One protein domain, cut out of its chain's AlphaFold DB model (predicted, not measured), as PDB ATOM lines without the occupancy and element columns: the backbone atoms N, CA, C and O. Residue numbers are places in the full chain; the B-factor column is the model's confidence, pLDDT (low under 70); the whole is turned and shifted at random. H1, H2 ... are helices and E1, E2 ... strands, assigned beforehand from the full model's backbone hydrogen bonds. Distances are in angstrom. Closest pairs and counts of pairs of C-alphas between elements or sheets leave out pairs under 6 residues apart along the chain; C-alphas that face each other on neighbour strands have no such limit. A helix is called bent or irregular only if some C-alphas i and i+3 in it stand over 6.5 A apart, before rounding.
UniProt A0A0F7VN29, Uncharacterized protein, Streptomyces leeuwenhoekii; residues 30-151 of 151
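Overview. This is residues 30 to 151 of the 151 residues of an uncharacterized protein of Streptomyces leeuwenhoekii (UniProt A0A0F7VN29). A small three-stranded sheet lies between two helices that run along its strands, H1 over one face and the much longer H2 over the other, in three layers. H2 makes the longest axis and runs on past the sheet at both ends, while residues 65 to 74 of the link from H1 to E2 form a loop reaching out to the side. The 122 printed residues hold E1, H1, E2, E3 and H2 in that order, and the sheet, E1 - E3 - E2, is antiparallel. The class is mixed; the whole is elongated, 54 by 35 by 21 A, and only just compact, close to loose, with a radius of gyration of the C-alphas of 16.0 A.

Along the chain. E1, residues 30 to 33, begins at C-alpha 30 (6.637, -35.357, 7.336) and spans 10.0 A. H1, residues 36 to 52, spans 24.6 A. E2, residues 82 to 87, spans 17.6 A, and E3, residues 96 to 104, 27.1 A. H2, residues 118 to 149, spans 48.4 A and ends at C-alpha 149 (17.331, -23.039, 2.948); it is irregular, with C-alphas 120 and 123 7.3 A apart.

Arrangement. E1 and E3 are antiparallel, with N 31 and O 97 2.8 A apart, within hydrogen-bond range. The hairpin of E2 and E3 has N 86 and O 98 at 2.8 A. E1, H1 and E2 form a split strand-helix-strand unit, two strands running the same way with E3 between them, and its crossover is right-handed. H1's height over the sheet is 7.8 A; its closest C-alphas to E2 are Val 43 and Ser 85, 5.1 A. On the opposite face, H2's height is 5.2 A, with Gly 82 and Leu 130 its closest C-alphas to E2, 4.3 A. Every O i to N i+4 pair of H1 is within hydrogen-bond range, and 22 of 28 in H2.

Size, cuts and confidence. The C-alphas of Pro 117 and Gln 151, the two farthest apart, are 56.0 A apart. The printed part has no cut; the links H1 to E2 and E3 to H2 are long. Residues 57 to 58, 119 to 122 and 150 to 151 have pLDDT under 70.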
ATOM      1  N   LEU A  30       5.562 -35.598   8.299       92.69
ATOM      2  CA  LEU A  30       6.637 -35.357   7.336       92.69
ATOM      3  C   LEU A  30       6.989 -36.684   6.675       92.69
ATOM      4  O   LEU A  30       7.351 -37.653   7.346       92.69
ATOM      5  N   VAL A  31       6.879 -36.714   5.359       90.94
ATOM      6  CA  VAL A  31       7.056 -37.889   4.523       90.94
ATOM      7  C   VAL A  31       8.298 -37.715   3.664       90.94
ATOM      8  O   VAL A  31       8.475 -36.676   3.038       90.94
ATOM      9  N   VAL A  32       9.132 -38.749   3.604       91.12
ATOM     10  CA  VAL A  32      10.280 -38.849   2.701       91.12
ATOM     11  C   VAL A  32       9.982 -39.911   1.663       91.12
ATOM     12  O   VAL A  32       9.889 -41.096   1.994       91.12
ATOM     13  N   ALA A  33       9.819 -39.484   0.418       90.50
ATOM     14  CA  ALA A  33       9.670 -40.371  -0.723       90.50
ATOM     15  C   ALA A  33      11.037 -40.852  -1.237       90.50
ATOM     16  O   ALA A  33      12.079 -40.268  -0.944       90.50
ATOM     17  N   GLY A  34      11.042 -41.905  -2.052       88.94
ATOM     18  CA  GLY A  34      12.255 -42.436  -2.669       88.94
ATOM     19  C   GLY A  34      12.827 -41.524  -3.756       88.94
ATOM     20  O   GLY A  34      13.975 -41.701  -4.156       88.94
ATOM     21  N   SER A  35      12.048 -40.553  -4.240       89.94
ATOM     22  CA  SER A  35      12.498 -39.517  -5.169       89.94
ATOM     23  C   SER A  35      11.607 -38.264  -5.115       89.94
ATOM     24  O   SER A  35      10.452 -38.349  -4.682       89.94
ATOM     25  N   PRO A  36      12.084 -37.107  -5.616       91.31
ATOM     26  CA  PRO A  36      11.264 -35.895  -5.730       91.31
ATOM     27  C   PRO A  36      10.025 -36.044  -6.622       91.31
ATOM     28  O   PRO A  36       9.017 -35.368  -6.402       91.31
ATOM     29  N   HIS A  37      10.085 -36.940  -7.613       91.12
ATOM     30  CA  HIS A  37       8.941 -37.287  -8.456       91.12
ATOM     31  C   HIS A  37       7.877 -38.053  -7.658       91.12
ATOM     32  O   HIS A  37       6.716 -37.651  -7.651       91.12
ATOM     33  N   GLN A  38       8.287 -39.073  -6.894       90.50
ATOM     34  CA  GLN A  38       7.379 -39.842  -6.034       90.50
ATOM     35  C   GLN A  38       6.723 -38.970  -4.957       90.50
ATOM     36  O   GLN A  38       5.557 -39.170  -4.632       90.50
ATOM     37  N   ALA A  39       7.430 -37.962  -4.433       91.12
ATOM     38  CA  ALA A  39       6.823 -36.984  -3.529       91.12
ATOM     39  C   ALA A  39       5.654 -36.232  -4.200       91.12
ATOM     40  O   ALA A  39       4.609 -36.038  -3.582       91.12
ATOM     41  N   GLY A  40       5.798 -35.861  -5.479       91.81
ATOM     42  CA  GLY A  40       4.733 -35.229  -6.266       91.81
ATOM     43  C   GLY A  40       3.537 -36.150  -6.534       91.81
ATOM     44  O   GLY A  40       2.393 -35.698  -6.457       91.81
ATOM     45  N   GLU A  41       3.785 -37.439  -6.785       92.31
ATOM     46  CA  GLU A  41       2.730 -38.450  -6.950       92.31
ATOM     47  C   GLU A  41       1.927 -38.637  -5.655       92.31
ATOM     48  O   GLU A  41       0.699 -38.598  -5.684       92.31
ATOM     49  N   ILE A  42       2.609 -38.751  -4.506       88.88
ATOM     50  CA  ILE A  42       1.972 -38.873  -3.184       88.88
ATOM     51  C   ILE A  42       1.090 -37.654  -2.890       88.88
ATOM     52  O   ILE A  42      -0.057 -37.806  -2.468       88.88
ATOM     53  N   VAL A  43       1.608 -36.442  -3.121       93.06
ATOM     54  CA  VAL A  43       0.860 -35.194  -2.902       93.06
ATOM     55  C   VAL A  43      -0.385 -35.144  -3.786       93.06
ATOM     56  O   VAL A  43      -1.478 -34.878  -3.284       93.06
ATOM     57  N   SER A  44      -0.233 -35.436  -5.080       93.50
ATOM     58  CA  SER A  44      -1.339 -35.427  -6.043       93.50
ATOM     59  C   SER A  44      -2.419 -36.437  -5.668       93.50
ATOM     60  O   SER A  44      -3.592 -36.078  -5.608       93.50
ATOM     61  N   GLN A  45      -2.024 -37.671  -5.343       91.00
ATOM     62  CA  GLN A  45      -2.959 -38.731  -4.978       91.00
ATOM     63  C   GLN A  45      -3.734 -38.385  -3.701       91.00
ATOM     64  O   GLN A  45      -4.958 -38.485  -3.691       91.00
ATOM     65  N   ILE A  46      -3.046 -37.931  -2.645       90.75
ATOM     66  CA  ILE A  46      -3.704 -37.541  -1.391       90.75
ATOM     67  C   ILE A  46      -4.701 -36.408  -1.639       90.75
ATOM     68  O   ILE A  46      -5.844 -36.492  -1.200       90.75
ATOM     69  N   ASN A  47      -4.293 -35.351  -2.342       92.81
ATOM     70  CA  ASN A  47      -5.162 -34.195  -2.554       92.81
ATOM     71  C   ASN A  47      -6.360 -34.524  -3.451       92.81
ATOM     72  O   ASN A  47      -7.455 -34.013  -3.204       92.81
ATOM     73  N   GLN A  48      -6.176 -35.389  -4.452       91.06
ATOM     74  CA  GLN A  48      -7.270 -35.898  -5.273       91.06
ATOM     75  C   GLN A  48      -8.257 -36.706  -4.425       91.06
ATOM     76  O   GLN A  48      -9.443 -36.381  -4.398       91.06
ATOM     77  N   ASP A  49      -7.762 -37.693  -3.669       88.69
ATOM     78  CA  ASP A  49      -8.590 -38.528  -2.799       88.69
ATOM     79  C   ASP A  49      -9.391 -37.671  -1.807       88.69
ATOM     80  O   ASP A  49     -10.594 -37.866  -1.656       88.69
ATOM     81  N   GLN A  50      -8.758 -36.685  -1.167       87.31
ATOM     82  CA  GLN A  50      -9.419 -35.813  -0.188       87.31
ATOM     83  C   GLN A  50     -10.448 -34.864  -0.819       87.31
ATOM     84  O   GLN A  50     -11.460 -34.554  -0.193       87.31
ATOM     85  N   SER A  51     -10.232 -34.433  -2.063       85.56
ATOM     86  CA  SER A  51     -11.174 -33.556  -2.769       85.56
ATOM     87  C   SER A  51     -12.399 -34.314  -3.286       85.56
ATOM     88  O   SER A  51     -13.512 -33.796  -3.223       85.56
ATOM     89  N   GLU A  52     -12.214 -35.537  -3.787       84.44
ATOM     90  CA  GLU A  52     -13.285 -36.346  -4.383       84.44
ATOM     91  C   GLU A  52     -14.133 -37.080  -3.338       84.44
ATOM     92  O   GLU A  52     -15.315 -37.335  -3.563       84.44
ATOM     93  N   LYS A  53     -13.544 -37.437  -2.191       77.00
ATOM     94  CA  LYS A  53     -14.164 -38.357  -1.225       77.00
ATOM     95  C   LYS A  53     -14.691 -37.683   0.031       77.00
ATOM     96  O   LYS A  53     -15.023 -38.411   0.966       77.00
ATOM     97  N   ILE A  54     -14.788 -36.349   0.067       72.31
ATOM     98  CA  ILE A  54     -15.122 -35.580   1.284       72.31
ATOM     99  C   ILE A  54     -16.416 -36.023   1.985       72.31
ATOM    100  O   ILE A  54     -16.537 -35.966   3.209       72.31
ATOM    101  N   ASP A  55     -17.368 -36.535   1.208       70.25
ATOM    102  CA  ASP A  55     -18.671 -36.985   1.699       70.25
ATOM    103  C   ASP A  55     -18.748 -38.500   1.966       70.25
ATOM    104  O   ASP A  55     -19.789 -39.004   2.382       70.25
ATOM    105  N   THR A  56     -17.656 -39.242   1.766       70.50
ATOM    106  CA  THR A  56     -17.602 -40.704   1.952       70.50
ATOM    107  C   THR A  56     -16.803 -41.094   3.199       70.50
ATOM    108  O   THR A  56     -16.384 -40.238   3.979       70.50
ATOM    109  N   VAL A  57     -16.601 -42.400   3.417       58.97
ATOM    110  CA  VAL A  57     -15.734 -42.902   4.491       58.97
ATOM    111  C   VAL A  57     -14.333 -42.329   4.307       58.97
ATOM    112  O   VAL A  57     -13.635 -42.623   3.334       58.97
ATOM    113  N   HIS A  58     -13.932 -41.503   5.263       66.00
ATOM    114  CA  HIS A  58     -12.632 -40.874   5.272       66.00
ATOM    115  C   HIS A  58     -11.631 -41.720   6.032       66.00
ATOM    116  O   HIS A  58     -11.792 -42.004   7.214       66.00
ATOM    117  N   MET A  59     -10.579 -42.113   5.320       71.25
ATOM    118  CA  MET A  59      -9.360 -42.576   5.954       71.25
ATOM    119  C   MET A  59      -8.454 -41.362   6.164       71.25
ATOM    120  O   MET A  59      -8.292 -40.567   5.230       71.25
ATOM    121  N   PRO A  60      -7.854 -41.209   7.352       84.81
ATOM    122  CA  PRO A  60      -6.926 -40.122   7.602       84.81
ATOM    123  C   PRO A  60      -5.708 -40.229   6.672       84.81
ATOM    124  O   PRO A  60      -5.177 -41.317   6.441       84.81
ATOM    125  N   THR A  61      -5.248 -39.093   6.151       90.25
ATOM    126  CA  THR A  61      -4.048 -38.995   5.293       90.25
ATOM    127  C   THR A  61      -2.762 -39.281   6.068       90.25
ATOM    128  O   THR A  61      -1.806 -39.834   5.529       90.25
ATOM    129  N   VAL A  62      -2.762 -38.963   7.362       92.25
ATOM    130  CA  VAL A  62      -1.773 -39.387   8.348       92.25
ATOM    131  C   VAL A  62      -2.522 -39.850   9.579       92.25
ATOM    132  O   VAL A  62      -3.348 -39.125  10.123       92.25
ATOM    133  N   ARG A  63      -2.220 -41.068  10.036       92.12
ATOM    134  CA  ARG A  63      -2.885 -41.654  11.200       92.12
ATOM    135  C   ARG A  63      -2.777 -40.711  12.413       92.12
ATOM    136  O   ARG A  63      -1.638 -40.477  12.846       92.12
ATOM    137  N   PRO A  64      -3.913 -40.241  12.966       93.94
ATOM    138  CA  PRO A  64      -4.008 -39.523  14.226       93.94
ATOM    139  C   PRO A  64      -3.038 -40.022  15.294       93.94
ATOM    140  O   PRO A  64      -2.835 -41.226  15.481       93.94
ATOM    141  N   PHE A  65      -2.393 -39.076  15.971       94.75
ATOM    142  CA  PHE A  65      -1.519 -39.357  17.103       94.75
ATOM    143  C   PHE A  65      -2.109 -38.717  18.367       94.75
ATOM    144  O   PHE A  65      -2.045 -37.491  18.488       94.75
ATOM    145  N   PRO A  66      -2.719 -39.503  19.274       95.31
ATOM    146  CA  PRO A  66      -3.304 -38.970  20.496       95.31
ATOM    147  C   PRO A  66      -2.222 -38.435  21.434       95.31
ATOM    148  O   PRO A  66      -1.111 -38.968  21.493       95.31
ATOM    149  N   VAL A  67      -2.563 -37.389  22.185       95.94
ATOM    150  CA  VAL A  67      -1.654 -36.732  23.134       95.94
ATOM    151  C   VAL A  67      -2.295 -36.742  24.527       95.94
ATOM    152  O   VAL A  67      -3.109 -35.862  24.831       95.94
ATOM    153  N   PRO A  68      -1.979 -37.743  25.374       95.38
ATOM    154  CA  PRO A  68      -2.577 -37.884  26.700       95.38
ATOM    155  C   PRO A  68      -2.404 -36.638  27.574       95.38
ATOM    156  O   PRO A  68      -1.369 -35.975  27.530       95.38
ATOM    157  N   GLY A  69      -3.420 -36.333  28.385       94.81
ATOM    158  CA  GLY A  69      -3.416 -35.158  29.266       94.81
ATOM    159  C   GLY A  69      -3.669 -33.823  28.556       94.81
ATOM    160  O   GLY A  69      -3.517 -32.774  29.174       94.81
ATOM    161  N   THR A  70      -4.060 -33.842  27.278       94.38
ATOM    162  CA  THR A  70      -4.403 -32.644  26.492       94.38
ATOM    163  C   THR A  70      -5.783 -32.781  25.844       94.38
ATOM    164  O   THR A  70      -6.400 -33.843  25.902       94.38
ATOM    165  N   ALA A  71      -6.249 -31.732  25.159       94.25
ATOM    166  CA  ALA A  71      -7.493 -31.777  24.388       94.25
ATOM    167  C   ALA A  71      -7.476 -32.806  23.235       94.25
ATOM    168  O   ALA A  71      -8.531 -33.207  22.762       94.25
ATOM    169  N   ALA A  72      -6.301 -33.275  22.801       95.81
ATOM    170  CA  ALA A  72      -6.160 -34.318  21.783       95.81
ATOM    171  C   ALA A  72      -5.959 -35.727  22.380       95.81
ATOM    172  O   ALA A  72      -5.434 -36.610  21.701       95.81
ATOM    173  N   ALA A  73      -6.324 -35.957  23.647       95.88
ATOM    174  CA  ALA A  73      -6.140 -37.258  24.298       95.88
ATOM    175  C   ALA A  73      -6.912 -38.393  23.603       95.88
ATOM    176  O   ALA A  73      -6.401 -39.506  23.509       95.88
ATOM    177  N   GLU A  74      -8.102 -38.098  23.078       94.81
ATOM    178  CA  GLU A  74      -8.980 -39.073  22.413       94.81
ATOM    179  C   GLU A  74      -8.893 -39.016  20.879       94.81
ATOM    180  O   GLU A  74      -9.630 -39.710  20.179       94.81
ATOM    181  N   TRP A  75      -7.967 -38.211  20.344       95.00
ATOM    182  CA  TRP A  75      -7.793 -38.025  18.906       95.00
ATOM    183  C   TRP A  75      -7.520 -39.356  18.190       95.00
ATOM    184  O   TRP A  75      -6.550 -40.056  18.491       95.00
ATOM    185  N   SER A  76      -8.382 -39.709  17.235       92.81
ATOM    186  CA  SER A  76      -8.425 -41.044  16.630       92.81
ATOM    187  C   SER A  76      -8.839 -41.016  15.157       92.81
ATOM    188  O   SER A  76      -9.326 -40.003  14.655       92.81
ATOM    189  N   ASP A  77      -8.657 -42.143  14.456       90.62
ATOM    190  CA  ASP A  77      -8.925 -42.282  13.014       90.62
ATOM    191  C   ASP A  77     -10.351 -41.836  12.633       90.62
ATOM    192  O   ASP A  77     -10.527 -41.180  11.611       90.62
ATOM    193  N   GLY A  78     -11.355 -42.123  13.474       87.00
ATOM    194  CA  GLY A  78     -12.758 -41.760  13.222       87.00
ATOM    195  C   GLY A  78     -13.079 -40.271  13.388       87.00
ATOM    196  O   GLY A  78     -14.142 -39.826  12.967       87.00
ATOM    197  N   MET A  79     -12.166 -39.502  13.982       90.12
ATOM    198  CA  MET A  79     -12.320 -38.061  14.191       90.12
ATOM    199  C   MET A  79     -11.642 -37.247  13.079       90.12
ATOM    200  O   MET A  79     -11.849 -36.041  12.993       90.12
ATOM    201  N   GLY A  80     -10.851 -37.887  12.208       90.69
ATOM    202  CA  GLY A  80     -10.244 -37.263  11.033       90.69
ATOM    203  C   GLY A  80     -11.276 -36.928   9.956       90.69
ATOM    204  O   GLY A  80     -11.903 -37.822   9.398       90.69
ATOM    205  N   ILE A  81     -11.428 -35.641   9.633       89.62
ATOM    206  CA  ILE A  81     -12.419 -35.143   8.660       89.62
ATOM    207  C   ILE A  81     -11.762 -34.472   7.463       89.62
ATOM    208  O   ILE A  81     -12.265 -34.553   6.354       89.62
ATOM    209  N   GLY A  82     -10.678 -33.737   7.673       90.31
ATOM    210  CA  GLY A  82      -9.980 -33.061   6.591       90.31
ATOM    211  C   GLY A  82      -8.592 -33.635   6.430       90.31
ATOM    212  O   GLY A  82      -7.928 -33.944   7.418       90.31
ATOM    213  N   GLY A  83      -8.123 -33.718   5.197       93.38
ATOM    214  CA  GLY A  83      -6.751 -34.076   4.910       93.38
ATOM    215  C   GLY A  83      -6.210 -33.305   3.722       93.38
ATOM    216  O   GLY A  83      -6.946 -32.927   2.816       93.38
ATOM    217  N   ALA A  84      -4.906 -33.062   3.733       95.50
ATOM    218  CA  ALA A  84      -4.202 -32.472   2.603       95.50
ATOM    219  C   ALA A  84      -2.733 -32.894   2.608       95.50
ATOM    220  O   ALA A  84      -2.221 -33.443   3.592       95.50
ATOM    221  N   SER A  85      -2.052 -32.628   1.500       95.62
ATOM    222  CA  SER A  85      -0.617 -32.809   1.350       95.62
ATOM    223  C   SER A  85      -0.004 -31.677   0.524       95.62
ATOM    224  O   SER A  85      -0.652 -31.121  -0.362       95.62
ATOM    225  N   SER A  86       1.247 -31.333   0.807       95.88
ATOM    226  CA  SER A  86       2.032 -30.348   0.062       95.88
ATOM    227  C   SER A  86       3.479 -30.809  -0.077       95.88
ATOM    228  O   SER A  86       4.036 -31.421   0.835       95.88
ATOM    229  N   LYS A  87       4.104 -30.520  -1.222       92.69
ATOM    230  CA  LYS A  87       5.531 -30.792  -1.441       92.69
ATOM    231  C   LYS A  87       6.351 -29.728  -0.713       92.69
ATOM    232  O   LYS A  87       6.014 -28.548  -0.757       92.69
ATOM    233  N   VAL A  88       7.449 -30.134  -0.080       90.56
ATOM    234  CA  VAL A  88       8.456 -29.182   0.405       90.56
ATOM    235  C   VAL A  88       9.383 -28.880  -0.766       90.56
ATOM    236  O   VAL A  88      10.142 -29.752  -1.201       90.56
ATOM    237  N   PHE A  89       9.293 -27.672  -1.317       84.50
ATOM    238  CA  PHE A  89      10.138 -27.258  -2.434       84.50
ATOM    239  C   PHE A  89      11.538 -26.894  -1.933       84.50
ATOM    240  O   PHE A  89      11.688 -26.189  -0.946       84.50
ATOM    241  N   MET A  90      12.574 -27.392  -2.609       78.56
ATOM    242  CA  MET A  90      13.982 -27.082  -2.336       78.56
ATOM    243  C   MET A  90      14.773 -27.132  -3.648       78.56
ATOM    244  O   MET A  90      14.273 -27.666  -4.643       78.56
ATOM    245  N   VAL A  91      15.996 -26.589  -3.647       73.94
ATOM    246  CA  VAL A  91      16.955 -26.708  -4.757       73.94
ATOM    247  C   VAL A  91      18.217 -27.420  -4.245       73.94
ATOM    248  O   VAL A  91      18.842 -26.893  -3.324       73.94
ATOM    249  N   PRO A  92      18.609 -28.580  -4.817       77.38
ATOM    250  CA  PRO A  92      17.881 -29.359  -5.831       77.38
ATOM    251  C   PRO A  92      16.539 -29.903  -5.302       77.38
ATOM    252  O   PRO A  92      16.285 -29.854  -4.098       77.38
ATOM    253  N   GLU A  93      15.669 -30.389  -6.200       82.81
ATOM    254  CA  GLU A  93      14.312 -30.820  -5.830       82.81
ATOM    255  C   GLU A  93      14.292 -31.785  -4.635       82.81
ATOM    256  O   GLU A  93      15.049 -32.755  -4.580       82.81
ATOM    257  N   SER A  94      13.367 -31.548  -3.701       87.19
ATOM    258  CA  SER A  94      13.296 -32.298  -2.448       87.19
ATOM    259  C   SER A  94      12.385 -33.539  -2.540       87.19
ATOM    260  O   SER A  94      11.332 -33.493  -3.189       87.19
ATOM    261  N   PRO A  95      12.754 -34.651  -1.867       91.38
ATOM    262  CA  PRO A  95      11.920 -35.845  -1.724       91.38
ATOM    263  C   PRO A  95      10.868 -35.722  -0.607       91.38
ATOM    264  O   PRO A  95      10.213 -36.711  -0.274       91.38
ATOM    265  N   TYR A  96      10.732 -34.549   0.014       91.88
ATOM    266  CA  TYR A  96       9.877 -34.349   1.175       91.88
ATOM    267  C   TYR A  96       8.470 -33.882   0.791       91.88
ATOM    268  O   TYR A  96       8.281 -32.996  -0.049       91.88
ATOM    269  N   ALA A  97       7.480 -34.437   1.482       93.38
ATOM    270  CA  ALA A  97       6.102 -33.971   1.474       93.38
ATOM    271  C   ALA A  97       5.591 -33.832   2.911       93.38
ATOM    272  O   ALA A  97       5.948 -34.612   3.791       93.38
ATOM    273  N   VAL A  98       4.741 -32.843   3.148       95.56
ATOM    274  CA  VAL A  98       4.028 -32.655   4.410       95.56
ATOM    275  C   VAL A  98       2.582 -33.027   4.173       95.56
ATOM    276  O   VAL A  98       1.949 -32.484   3.275       95.56
ATOM    277  N   THR A  99       2.041 -33.916   4.994       95.62
ATOM    278  CA  THR A  99       0.615 -34.234   5.002       95.62
ATOM    279  C   THR A  99       0.010 -33.916   6.359       95.62
ATOM    280  O   THR A  99       0.704 -33.947   7.373       95.62
ATOM    281  N   VAL A 100      -1.278 -33.591   6.392       96.81
ATOM    282  CA  VAL A 100      -2.006 -33.338   7.634       96.81
ATOM    283  C   VAL A 100      -3.356 -34.028   7.598       96.81
ATOM    284  O   VAL A 100      -3.988 -34.077   6.543       96.81
ATOM    285  N   THR A 101      -3.798 -34.513   8.751       95.81
ATOM    286  CA  THR A 101      -5.187 -34.872   9.039       95.81
ATOM    287  C   THR A 101      -5.701 -33.948  10.134       95.81
ATOM    288  O   THR A 101      -5.031 -33.776  11.151       95.81
ATOM    289  N   VAL A 102      -6.883 -33.372   9.933       95.44
ATOM    290  CA  VAL A 102      -7.538 -32.440  10.855       95.44
ATOM    291  C   VAL A 102      -8.941 -32.908  11.214       95.44
ATOM    292  O   VAL A 102      -9.602 -33.593  10.429       95.44
ATOM    293  N   GLY A 103      -9.428 -32.497  12.378       93.81
ATOM    294  CA  GLY A 103     -10.783 -32.803  12.825       93.81
ATOM    295  C   GLY A 103     -11.074 -32.270  14.224       93.81
ATOM    296  O   GLY A 103     -10.189 -31.687  14.851       93.81
ATOM    297  N   PRO A 104     -12.314 -32.408  14.714       93.75
ATOM    298  CA  PRO A 104     -12.683 -31.988  16.056       93.75
ATOM    299  C   PRO A 104     -11.963 -32.827  17.115       93.75
ATOM    300  O   PRO A 104     -11.587 -33.969  16.867       93.75
ATOM    301  N   THR A 105     -11.818 -32.271  18.312       93.81
ATOM    302  CA  THR A 105     -11.349 -32.991  19.510       93.81
ATOM    303  C   THR A 105     -12.482 -33.587  20.339       93.81
ATOM    304  O   THR A 105     -12.220 -34.435  21.182       93.81
ATOM    305  N   ASP A 106     -13.728 -33.162  20.111       89.56
ATOM    306  CA  ASP A 106     -14.909 -33.685  20.798       89.56
ATOM    307  C   ASP A 106     -15.354 -35.014  20.155       89.56
ATOM    308  O   ASP A 106     -15.859 -34.992  19.025       89.56
ATOM    309  N   PRO A 107     -15.192 -36.164  20.836       83.31
ATOM    310  CA  PRO A 107     -15.564 -37.464  20.285       83.31
ATOM    311  C   PRO A 107     -17.082 -37.684  20.241       83.31
ATOM    312  O   PRO A 107     -17.549 -38.550  19.501       83.31
ATOM    313  N   ALA A 108     -17.870 -36.930  21.017       82.88
ATOM    314  CA  ALA A 108     -19.324 -37.059  21.034       82.88
ATOM    315  C   ALA A 108     -19.974 -36.380  19.819       82.88
ATOM    316  O   ALA A 108     -21.103 -36.708  19.441       82.88
ATOM    317  N   ARG A 109     -19.267 -35.441  19.179       75.00
ATOM    318  CA  ARG A 109     -19.765 -34.716  18.012       75.00
ATOM    319  C   ARG A 109     -19.426 -35.449  16.718       75.00
ATOM    320  O   ARG A 109     -18.323 -35.347  16.187       75.00
ATOM    321  N   SER A 110     -20.439 -36.072  16.126       77.50
ATOM    322  CA  SER A 110     -20.347 -36.589  14.760       77.50
ATOM    323  C   SER A 110     -20.570 -35.466  13.739       77.50
ATOM    324  O   SER A 110     -21.700 -35.112  13.402       77.50
ATOM    325  N   VAL A 111     -19.483 -34.869  13.253       81.31
ATOM    326  CA  VAL A 111     -19.542 -33.825  12.217       81.31
ATOM    327  C   VAL A 111     -20.164 -34.381  10.935       81.31
ATOM    328  O   VAL A 111     -19.843 -35.481  10.478       81.31
ATOM    329  N   GLY A 112     -21.054 -33.603  10.329       77.75
ATOM    330  CA  GLY A 112     -21.838 -34.029   9.180       77.75
ATOM    331  C   GLY A 112     -23.074 -34.857   9.544       77.75
ATOM    332  O   GLY A 112     -23.680 -35.442   8.656       77.75
ATOM    333  N   HIS A 113     -23.457 -34.915  10.820       77.50
ATOM    334  CA  HIS A 113     -24.679 -35.580  11.281       77.50
ATOM    335  C   HIS A 113     -25.508 -34.612  12.128       77.50
ATOM    336  O   HIS A 113     -25.760 -34.835  13.312       77.50
ATOM    337  N   LEU A 114     -25.899 -33.492  11.519       75.62
ATOM    338  CA  LEU A 114     -26.804 -32.534  12.148       75.62
ATOM    339  C   LEU A 114     -28.232 -33.106  12.201       75.62
ATOM    340  O   LEU A 114     -28.629 -33.814  11.272       75.62
ATOM    341  N   PRO A 115     -29.019 -32.796  13.250       78.00
ATOM    342  CA  PRO A 115     -30.415 -33.215  13.323       78.00
ATOM    343  C   PRO A 115     -31.248 -32.580  12.202       78.00
ATOM    344  O   PRO A 115     -30.870 -31.563  11.619       78.00
ATOM    345  N   GLU A 116     -32.412 -33.154  11.909       80.69
ATOM    346  CA  GLU A 116     -33.372 -32.546  10.983       80.69
ATOM    347  C   GLU A 116     -33.884 -31.192  11.518       80.69
ATOM    348  O   GLU A 116     -34.090 -31.061  12.729       80.69
ATOM    349  N   PRO A 117     -34.105 -30.178  10.651       78.81
ATOM    350  CA  PRO A 117     -33.986 -30.193   9.182       78.81
ATOM    351  C   PRO A 117     -32.575 -29.862   8.640       78.81
ATOM    352  O   PRO A 117     -32.393 -29.629   7.444       78.81
ATOM    353  N   TRP A 118     -31.560 -29.777   9.503       74.75
ATOM    354  CA  TRP A 118     -30.211 -29.325   9.141       74.75
ATOM    355  C   TRP A 118     -29.312 -30.426   8.562       74.75
ATOM    356  O   TRP A 118     -28.186 -30.126   8.165       74.75
ATOM    357  N   GLY A 119     -29.789 -31.673   8.459       68.38
ATOM    358  CA  GLY A 119     -29.036 -32.812   7.915       68.38
ATOM    359  C   GLY A 119     -28.473 -32.561   6.508       68.38
ATOM    360  O   GLY A 119     -27.341 -32.938   6.206       68.38
ATOM    361  N   LEU A 120     -29.184 -31.790   5.676       62.91
ATOM    362  CA  LEU A 120     -28.706 -31.359   4.354       62.91
ATOM    363  C   LEU A 120     -27.448 -30.476   4.411       62.91
ATOM    364  O   LEU A 120     -26.756 -30.350   3.405       62.91
ATOM    365  N   MET A 121     -27.118 -29.868   5.554       68.56
ATOM    366  CA  MET A 121     -25.927 -29.028   5.732       68.56
ATOM    367  C   MET A 121     -24.678 -29.809   6.157       68.56
ATOM    368  O   MET A 121     -23.610 -29.212   6.270       68.56
ATOM    369  N   ALA A 122     -24.773 -31.130   6.321       68.75
ATOM    370  CA  ALA A 122     -23.661 -31.998   6.699       68.75
ATOM    371  C   ALA A 122     -22.389 -31.794   5.852       68.75
ATOM    372  O   ALA A 122     -21.290 -31.615   6.381       68.75
ATOM    373  N   HIS A 123     -22.548 -31.743   4.527       71.44
ATOM    374  CA  HIS A 123     -21.458 -31.493   3.578       71.44
ATOM    375  C   HIS A 123     -20.782 -30.126   3.808       71.44
ATOM    376  O   HIS A 123     -19.564 -29.979   3.679       71.44
ATOM    377  N   ARG A 124     -21.566 -29.105   4.196       79.19
ATOM    378  CA  ARG A 124     -21.054 -27.760   4.499       79.19
ATOM    379  C   ARG A 124     -20.268 -27.718   5.798       79.19
ATOM    380  O   ARG A 124     -19.422 -26.847   5.941       79.19
ATOM    381  N   GLU A 125     -20.533 -28.637   6.721       82.69
ATOM    382  CA  GLU A 125     -19.812 -28.732   7.988       82.69
ATOM    383  C   GLU A 125     -18.438 -29.401   7.822       82.69
ATOM    384  O   GLU A 125     -17.480 -29.007   8.484       82.69
ATOM    385  N   LYS A 126     -18.314 -30.366   6.897       83.94
ATOM    386  CA  LYS A 126     -17.049 -31.062   6.605       83.94
ATOM    387  C   LYS A 126     -16.091 -30.240   5.742       83.94
ATOM    388  O   LYS A 126     -14.893 -30.208   6.017       83.94
ATOM    389  N   ARG A 127     -16.598 -29.527   4.727       87.25
ATOM    390  CA  ARG A 127     -15.781 -28.731   3.783       87.25
ATOM    391  C   ARG A 127     -14.744 -27.797   4.427       87.25
ATOM    392  O   ARG A 127     -13.620 -27.754   3.928       87.25
ATOM    393  N   PRO A 128     -15.065 -27.061   5.507       89.31
ATOM    394  CA  PRO A 128     -14.095 -26.222   6.199       89.31
ATOM    395  C   PRO A 128     -12.844 -26.975   6.661       89.31
ATOM    396  O   PRO A 128     -11.754 -26.416   6.589       89.31
ATOM    397  N   TYR A 129     -12.962 -28.244   7.067       91.62
ATOM    398  CA  TYR A 129     -11.812 -29.047   7.493       91.62
ATOM    399  C   TYR A 129     -10.841 -29.328   6.342       91.62
ATOM    400  O   TYR A 129      -9.632 -29.259   6.547       91.62
ATOM    401  N   LEU A 130     -11.333 -29.562   5.119       91.31
ATOM    402  CA  LEU A 130     -10.468 -29.680   3.938       91.31
ATOM    403  C   LEU A 130      -9.709 -28.371   3.672       91.31
ATOM    404  O   LEU A 130      -8.498 -28.391   3.467       91.31
ATOM    405  N   GLY A 131     -10.404 -27.230   3.730       93.00
ATOM    406  CA  GLY A 131      -9.776 -25.917   3.549       93.00
ATOM    407  C   GLY A 131      -8.702 -25.632   4.603       93.00
ATOM    408  O   GLY A 131      -7.596 -25.219   4.264       93.00
ATOM    409  N   ILE A 132      -8.992 -25.935   5.874       95.25
ATOM    410  CA  ILE A 132      -8.023 -25.829   6.974       95.25
ATOM    411  C   ILE A 132      -6.811 -26.724   6.706       95.25
ATOM    412  O   ILE A 132      -5.680 -26.254   6.814       95.25
ATOM    413  N   ALA A 133      -7.023 -27.986   6.319       95.75
ATOM    414  CA  ALA A 133      -5.933 -28.908   6.015       95.75
ATOM    415  C   ALA A 133      -5.019 -28.357   4.910       95.75
ATOM    416  O   ALA A 133      -3.801 -28.345   5.082       95.75
ATOM    417  N   GLN A 134      -5.599 -27.850   3.816       95.75
ATOM    418  CA  GLN A 134      -4.868 -27.247   2.696       95.75
ATOM    419  C   GLN A 134      -4.037 -26.035   3.135       95.75
ATOM    420  O   GLN A 134      -2.860 -25.931   2.781       95.75
ATOM    421  N   SER A 135      -4.613 -25.138   3.940       96.75
ATOM    422  CA  SER A 135      -3.882 -23.990   4.486       96.75
ATOM    423  C   SER A 135      -2.729 -24.427   5.390       96.75
ATOM    424  O   SER A 135      -1.612 -23.937   5.234       96.75
ATOM    425  N   LEU A 136      -2.971 -25.383   6.291       96.56
ATOM    426  CA  LEU A 136      -1.970 -25.870   7.239       96.56
ATOM    427  C   LEU A 136      -0.772 -26.525   6.544       96.56
ATOM    428  O   LEU A 136       0.365 -26.196   6.882       96.56
ATOM    429  N   VAL A 137      -0.987 -27.413   5.567       95.94
ATOM    430  CA  VAL A 137       0.141 -28.045   4.850       95.94
ATOM    431  C   VAL A 137       0.907 -27.058   3.984       95.94
ATOM    432  O   VAL A 137       2.120 -27.197   3.865       95.94
ATOM    433  N   SER A 138       0.232 -26.064   3.400       95.12
ATOM    434  CA  SER A 138       0.883 -25.024   2.599       95.12
ATOM    435  C   SER A 138       1.830 -24.185   3.459       95.12
ATOM    436  O   SER A 138       3.011 -24.059   3.138       95.12
ATOM    437  N   ILE A 139       1.335 -23.700   4.605       95.12
ATOM    438  CA  ILE A 139       2.135 -22.929   5.561       95.12
ATOM    439  C   ILE A 139       3.288 -23.786   6.085       95.12
ATOM    440  O   ILE A 139       4.444 -23.400   5.947       95.12
ATOM    441  N   TYR A 140       3.003 -24.974   6.625       93.88
ATOM    442  CA  TYR A 140       4.030 -25.816   7.242       93.88
ATOM    443  C   TYR A 140       5.122 -26.228   6.243       93.88
ATOM    444  O   TYR A 140       6.303 -26.172   6.570       93.88
ATOM    445  N   ALA A 141       4.760 -26.601   5.009       93.06
ATOM    446  CA  ALA A 141       5.745 -26.926   3.976       93.06
ATOM    447  C   ALA A 141       6.616 -25.715   3.602       93.06
ATOM    448  O   ALA A 141       7.825 -25.876   3.434       93.06
ATOM    449  N   GLY A 142       6.027 -24.515   3.521       92.31
ATOM    450  CA  GLY A 142       6.760 -23.270   3.282       92.31
ATOM    451  C   GLY A 142       7.734 -22.917   4.412       92.31
ATOM    452  O   GLY A 142       8.868 -22.522   4.147       92.31
ATOM    453  N   GLU A 143       7.332 -23.118   5.668       91.88
ATOM    454  CA  GLU A 143       8.197 -22.892   6.835       91.88
ATOM    455  C   GLU A 143       9.359 -23.891   6.895       91.88
ATOM    456  O   GLU A 143      10.500 -23.500   7.158       91.88
ATOM    457  N   VAL A 144       9.101 -25.171   6.599       88.44
ATOM    458  CA  VAL A 144      10.157 -26.192   6.502       88.44
ATOM    459  C   VAL A 144      11.147 -25.822   5.402       88.44
ATOM    460  O   VAL A 144      12.351 -25.857   5.637       88.44
ATOM    461  N   GLN A 145      10.657 -25.425   4.223       88.62
ATOM    462  CA  GLN A 145      11.513 -24.961   3.134       88.62
ATOM    463  C   GLN A 145      12.419 -23.812   3.595       88.62
ATOM    464  O   GLN A 145      13.632 -23.892   3.409       88.62
ATOM    465  N   ARG A 146      11.853 -22.764   4.207       87.69
ATOM    466  CA  ARG A 146      12.623 -21.587   4.631       87.69
ATOM    467  C   ARG A 146      13.682 -21.943   5.670       87.69
ATOM    468  O   ARG A 146      14.844 -21.595   5.503       87.69
ATOM    469  N   THR A 147      13.297 -22.720   6.680       85.38
ATOM    470  CA  THR A 147      14.188 -23.130   7.776       85.38
ATOM    471  C   THR A 147      15.393 -23.935   7.281       85.38
ATOM    472  O   THR A 147      16.474 -23.847   7.859       85.38
ATOM    473  N   VAL A 148      15.219 -24.739   6.229       78.88
ATOM    474  CA  VAL A 148      16.295 -25.582   5.686       78.88
ATOM    475  C   VAL A 148      17.137 -24.845   4.635       78.88
ATOM    476  O   VAL A 148      18.298 -25.189   4.463       78.88
ATOM    477  N   GLN A 149      16.590 -23.842   3.936       73.81
ATOM    478  CA  GLN A 149      17.331 -23.039   2.948       73.81
ATOM    479  C   GLN A 149      18.178 -21.913   3.559       73.81
ATOM    480  O   GLN A 149      19.092 -21.429   2.901       73.81
ATOM    481  N   GLU A 150      17.870 -21.473   4.779       62.44
ATOM    482  CA  GLU A 150      18.638 -20.444   5.498       62.44
ATOM    483  C   GLU A 150      19.878 -21.003   6.235       62.44
ATOM    484  O   GLU A 150      20.544 -20.261   6.959       62.44
ATOM    485  N   GLN A 151      20.200 -22.291   6.044       53.19
ATOM    486  CA  GLN A 151      21.441 -22.943   6.495       53.19
ATOM    487  C   GLN A 151      22.427 -23.110   5.337       53.19
ATOM    488  O   GLN A 151      23.644 -22.978   5.597       53.19
TER     489      GLN A 151